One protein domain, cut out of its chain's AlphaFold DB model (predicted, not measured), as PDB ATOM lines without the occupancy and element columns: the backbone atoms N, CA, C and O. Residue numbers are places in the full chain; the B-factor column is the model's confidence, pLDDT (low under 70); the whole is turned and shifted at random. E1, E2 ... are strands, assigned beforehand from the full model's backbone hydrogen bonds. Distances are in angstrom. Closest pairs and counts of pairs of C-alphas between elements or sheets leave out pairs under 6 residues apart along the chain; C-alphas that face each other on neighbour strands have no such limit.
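Overview. This is residues 2 to 41 of the 144 residues of an uncharacterized protein of Lentithecium fluviatile CBS 122367 (UniProt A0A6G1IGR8). This is one small antiparallel sheet of three strands: the hairpin of E2 and E3 makes most of it, and the short strand E1 runs along the other side of E2, beside its residues 22 to 24 only. A loop of residues 14 to 21 joins E1 to E2, a tight turn at residues 28 to 30 joins E2 to E3, and residues 2 to 10, with no named element, lead into E1. The printed part has 40 residues with no named helix and three named strands, E1, E2 and E3, which is also their order across the sheet. The class is all strand, though under half of the residues, 16 of 40, are in named elements. The whole is compact, with a radius of gyration of the C-alphas of 10.1 A, and spans 29 by 22 by 17 A.

Arrangement. Start at residue 2 and go on to E1, residues 11 to 13, an edge strand. Next along the chain comes E2, residues 22 to 27, its antiparallel neighbour at 131 degrees between their directions. Look at Val 12 and Ile 23: their C-alphas face each other at 4.9 A. N 13 and O 22, 2.8 A apart, and N 24 and O 11, 2.9 A apart, are within hydrogen-bond range. E2 is the inner strand, and E3, residues 31 to 37, is the other edge strand. E2 and E3 are antiparallel, with 152 degrees between their directions. The C-alphas of Met 22 and Asn 37 face each other at 4.4 A. Here N 25 and O 33 are 2.9 A apart and N 33 and O 25 are 2.8 A apart, both within hydrogen-bond range. E1 and E2 form a hairpin, and so do E2 and E3. Together the three strands are a meander, each strand the antiparallel neighbour of the one before.

Along the chain. Find C-alpha 11 at (24.781, 3.415, -36.296), where E1 begins; this strand reaches Cys 13. Go on to C-alpha 22 at (27.415, 8.816, -41.710), from which E2 runs 15.3 A to Asp 27. E3, the longest strand by residues, begins at Arg 31 and runs 17.6 A to C-alpha 37 at (27.533, 13.162, -40.931).

Size, cuts and confidence. Look for the two C-alphas farthest apart at Gly 29 and Ser 41, 31.2 A from each other. The printed part has no cut. The link from E1 to E2 is short, with 8 residues, and the one from E2 to E3 is tight, with 3. The mean pLDDT of the printed part is 87.0, and the model's confidence is low, under 70, at residues 2 to 4.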
ATOM      1  N   ASP A   2      23.137  22.050 -38.417       45.78
ATOM      2  CA  ASP A   2      22.362  21.613 -37.255       45.78
ATOM      3  C   ASP A   2      23.034  20.354 -36.712       45.78
ATOM      4  O   ASP A   2      23.344  19.441 -37.481       45.78
ATOM      5  N   SER A   3      23.367  20.339 -35.421       54.38
ATOM      6  CA  SER A   3      23.920  19.136 -34.810       54.38
ATOM      7  C   SER A   3      22.848  18.059 -34.896       54.38
ATOM      8  O   SER A   3      21.777  18.218 -34.317       54.38
ATOM      9  N   ALA A   4      23.114  16.998 -35.651       61.41
ATOM     10  CA  ALA A   4      22.249  15.833 -35.686       61.41
ATOM     11  C   ALA A   4      21.991  15.337 -34.252       61.41
ATOM     12  O   ALA A   4      22.937  15.069 -33.510       61.41
ATOM     13  N   ASP A   5      20.721  15.217 -33.861       78.31
ATOM     14  CA  ASP A   5      20.345  14.608 -32.587       78.31
ATOM     15  C   ASP A   5      20.594  13.096 -32.664       78.31
ATOM     16  O   ASP A   5      19.827  12.338 -33.274       78.31
ATOM     17  N   PHE A   6      21.700  12.666 -32.055       84.31
ATOM     18  CA  PHE A   6      22.094  11.264 -31.964       84.31
ATOM     19  C   PHE A   6      21.273  10.544 -30.891       84.31
ATOM     20  O   PHE A   6      21.177  11.002 -29.750       84.31
ATOM     21  N   LEU A   7      20.712   9.387 -31.241       91.12
ATOM     22  CA  LEU A   7      19.922   8.553 -30.338       91.12
ATOM     23  C   LEU A   7      20.585   7.195 -30.106       91.12
ATOM     24  O   LEU A   7      21.312   6.669 -30.948       91.12
ATOM     25  N   ILE A   8      20.291   6.589 -28.952       92.44
ATOM     26  CA  ILE A   8      20.677   5.201 -28.680       92.44
ATOM     27  C   ILE A   8      20.082   4.308 -29.777       92.44
ATOM     28  O   ILE A   8      18.873   4.317 -30.001       92.44
ATOM     29  N   GLY A   9      20.941   3.523 -30.432       92.44
ATOM     30  CA  GLY A   9      20.570   2.639 -31.540       92.44
ATOM     31  C   GLY A   9      20.922   3.177 -32.930       92.44
ATOM     32  O   GLY A   9      20.892   2.401 -33.886       92.44
ATOM     33  N   ASP A  10      21.307   4.451 -33.048       94.44
ATOM     34  CA  ASP A  10      21.902   4.981 -34.274       94.44
ATOM     35  C   ASP A  10      23.255   4.301 -34.555       94.44
ATOM     36  O   ASP A  10      24.008   3.952 -33.640       94.44
ATOM     37  N   LYS A  11      23.568   4.101 -35.838       92.62
ATOM     38  CA  LYS A  11      24.781   3.415 -36.296       92.62
ATOM     39  C   LYS A  11      25.732   4.388 -36.977       92.62
ATOM     40  O   LYS A  11      25.318   5.123 -37.868       92.62
ATOM     41  N   VAL A  12      27.012   4.331 -36.611       92.25
ATOM     42  CA  VAL A  12      28.100   4.944 -37.387       92.25
ATOM     43  C   VAL A  12      28.424   4.021 -38.559       92.25
ATOM     44  O   VAL A  12      28.796   2.866 -38.350       92.25
ATOM     45  N   CYS A  13      28.307   4.525 -39.781       92.06
ATOM     46  CA  CYS A  13      28.529   3.763 -41.002       92.06
ATOM     47  C   CYS A  13      29.546   4.468 -41.902       92.06
ATOM     48  O   CYS A  13      29.432   5.662 -42.170       92.06
ATOM     49  N   ILE A  14      30.513   3.713 -42.420       92.12
ATOM     50  CA  ILE A  14      31.381   4.173 -43.506       92.12
ATOM     51  C   ILE A  14      30.667   3.841 -44.813       92.12
ATOM     52  O   ILE A  14      30.518   2.668 -45.158       92.12
ATOM     53  N   LEU A  15      30.188   4.862 -45.522       92.12
ATOM     54  CA  LEU A  15      29.526   4.679 -46.812       92.12
ATOM     55  C   LEU A  15      30.554   4.819 -47.932       92.12
ATOM     56  O   LEU A  15      31.238   5.834 -48.030       92.12
ATOM     57  N   LEU A  16      30.661   3.802 -48.790       91.00
ATOM     58  CA  LEU A  16      31.585   3.841 -49.923       91.00
ATOM     59  C   LEU A  16      31.207   4.986 -50.873       91.00
ATOM     60  O   LEU A  16      30.069   5.064 -51.334       91.00
ATOM     61  N   GLY A  17      32.172   5.860 -51.166       86.56
ATOM     62  CA  GLY A  17      31.957   7.078 -51.956       86.56
ATOM     63  C   GLY A  17      31.485   8.291 -51.147       86.56
ATOM     64  O   GLY A  17      31.104   9.290 -51.750       86.56
ATOM     65  N   CYS A  18      31.493   8.213 -49.814       87.75
ATOM     66  CA  CYS A  18      31.265   9.344 -48.922       87.75
ATOM     67  C   CYS A  18      32.534   9.651 -48.118       87.75
ATOM     68  O   CYS A  18      33.152   8.747 -47.559       87.75
ATOM     69  N   ASP A  19      32.883  10.933 -48.029       81.94
ATOM     70  CA  ASP A  19      34.131  11.397 -47.404       81.94
ATOM     71  C   ASP A  19      34.046  11.453 -45.870       81.94
ATOM     72  O   ASP A  19      35.035  11.715 -45.189       81.94
ATOM     73  N   PHE A  20      32.857  11.208 -45.310       85.88
ATOM     74  CA  PHE A  20      32.600  11.245 -43.875       85.88
ATOM     75  C   PHE A  20      31.848   9.989 -43.429       85.88
ATOM     76  O   PHE A  20      30.945   9.527 -44.135       85.88
ATOM     77  N   PRO A  21      32.138   9.463 -42.227       90.38
ATOM     78  CA  PRO A  21      31.224   8.558 -41.555       90.38
ATOM     79  C   PRO A  21      29.832   9.191 -41.452       90.38
ATOM     80  O   PRO A  21      29.679  10.361 -41.093       90.38
ATOM     81  N   MET A  22      28.810   8.401 -41.754       92.06
ATOM     82  CA  MET A  22      27.415   8.816 -41.710       92.06
ATOM     83  C   MET A  22      26.704   8.114 -40.567       92.06
ATOM     84  O   MET A  22      26.959   6.945 -40.283       92.06
ATOM     85  N   ILE A  23      25.782   8.823 -39.929       93.56
ATOM     86  CA  ILE A  23      24.889   8.247 -38.939       93.56
ATOM     87  C   ILE A  23      23.613   7.786 -39.619       93.56
ATOM     88  O   ILE A  23      22.898   8.575 -40.244       93.56
ATOM     89  N   LEU A  24      23.327   6.498 -39.459       94.12
ATOM     90  CA  LEU A  24      22.128   5.857 -39.963       94.12
ATOM     91  C   LEU A  24      21.245   5.397 -38.810       94.12
ATOM     92  O   LEU A  24      21.696   4.685 -37.911       94.12
ATOM     93  N   ARG A  25      19.965   5.757 -38.874       94.38
ATOM     94  CA  ARG A  25      18.945   5.299 -37.934       94.38
ATOM     95  C   ARG A  25      18.125   4.180 -38.568       94.38
ATOM     96  O   ARG A  25      17.576   4.405 -39.647       94.38
ATOM     97  N   PRO A  26      18.016   2.997 -37.940       93.12
ATOM     98  CA  PRO A  26      17.129   1.945 -38.424       93.12
ATOM     99  C   PRO A  26      15.672   2.427 -38.528       93.12
ATOM    100  O   PRO A  26      15.149   3.034 -37.596       93.12
ATOM    101  N   ASP A  27      15.022   2.117 -39.647       91.25
ATOM    102  CA  ASP A  27      13.609   2.385 -39.946       91.25
ATOM    103  C   ASP A  27      12.874   1.046 -40.197       91.25
ATOM    104  O   ASP A  27      13.513   0.058 -40.598       91.25
ATOM    105  N   PRO A  28      11.547   0.938 -39.973       87.94
ATOM    106  CA  PRO A  28      10.807  -0.277 -40.289       87.94
ATOM    107  C   PRO A  28      11.009  -0.738 -41.741       87.94
ATOM    108  O   PRO A  28      11.049   0.055 -42.679       87.94
ATOM    109  N   GLY A  29      11.100  -2.056 -41.937       83.31
ATOM    110  CA  GLY A  29      11.298  -2.651 -43.264       83.31
ATOM    111  C   GLY A  29      12.757  -2.730 -43.727       83.31
ATOM    112  O   GLY A  29      12.997  -2.744 -44.929       83.31
ATOM    113  N   ALA A  30      13.716  -2.800 -42.793       83.00
ATOM    114  CA  ALA A  30      15.158  -2.896 -43.072       83.00
ATOM    115  C   ALA A  30      15.726  -1.703 -43.869       83.00
ATOM    116  O   ALA A  30      16.724  -1.828 -44.584       83.00
ATOM    117  N   ARG A  31      15.088  -0.538 -43.724       92.88
ATOM    118  CA  ARG A  31      15.560   0.734 -44.273       92.88
ATOM    119  C   ARG A  31      16.287   1.540 -43.209       92.88
ATOM    120  O   ARG A  31      16.266   1.199 -42.027       92.88
ATOM    121  N   HIS A  32      16.941   2.605 -43.645       94.00
ATOM    122  CA  HIS A  32      17.682   3.499 -42.775       94.00
ATOM    123  C   HIS A  32      17.396   4.955 -43.130       94.00
ATOM    124  O   HIS A  32      17.428   5.340 -44.298       94.00
ATOM    125  N   LEU A  33      17.163   5.776 -42.111       93.75
ATOM    126  CA  LEU A  33      17.154   7.226 -42.243       93.75
ATOM    127  C   LEU A  33      18.590   7.748 -42.129       93.75
ATOM    128  O   LEU A  33      19.320   7.370 -41.210       93.75
ATOM    129  N   VAL A  34      18.981   8.647 -43.034       92.81
ATOM    130  CA  VAL A  34      20.240   9.393 -42.917       92.81
ATOM    131  C   VAL A  34      20.038  10.510 -41.899       92.81
ATOM    132  O   VAL A  34      19.309  11.462 -42.163       92.81
ATOM    133  N   VAL A  35      20.667  10.389 -40.729       93.50
ATOM    134  CA  VAL A  35      20.555  11.393 -39.659       93.50
ATOM    135  C   VAL A  35      21.504  12.563 -39.925       93.50
ATOM    136  O   VAL A  35      21.138  13.720 -39.737       93.50
ATOM    137  N   GLY A  36      22.720  12.271 -40.391       91.00
ATOM    138  CA  GLY A  36      23.733  13.281 -40.689       91.00
ATOM    139  C   GLY A  36      25.136  12.693 -40.774       91.00
ATOM    140  O   GLY A  36      25.320  11.485 -40.630       91.00
ATOM    141  N   ASN A  37      26.128  13.544 -41.012       89.62
ATOM    142  CA  ASN A  37      27.533  13.162 -40.931       89.62
ATOM    143  C   ASN A  37      28.014  13.124 -39.471       89.62
ATOM    144  O   ASN A  37      27.401  13.696 -38.569       89.62
ATOM    145  N   SER A  38      29.135  12.452 -39.240       87.31
ATOM    146  CA  SER A  38      29.794  12.393 -37.941       87.31
ATOM    147  C   SER A  38      31.303  12.455 -38.109       87.31
ATOM    148  O   SER A  38      31.862  11.919 -39.066       87.31
ATOM    149  N   PHE A  39      31.968  13.102 -37.155       84.50
ATOM    150  CA  PHE A  39      33.407  12.984 -36.991       84.50
ATOM    151  C   PHE A  39      33.685  11.966 -35.888       84.50
ATOM    152  O   PHE A  39      33.302  12.166 -34.735       84.50
ATOM    153  N   VAL A  40      34.364  10.880 -36.250       85.38
ATOM    154  CA  VAL A  40      34.779   9.836 -35.314       85.38
ATOM    155  C   VAL A  40      36.292   9.731 -35.381       85.38
ATOM    156  O   VAL A  40      36.840   9.318 -36.399       85.38
ATOM    157  N   SER A  41      36.954  10.108 -34.288       82.88
ATOM    158  CA  SER A  41      38.401   9.943 -34.162       82.88
ATOM    159  C   SER A  41      38.777   8.460 -34.255       82.88
ATOM    160  O   SER A  41      38.127   7.603 -33.655       82.88
TER     161      SER A  41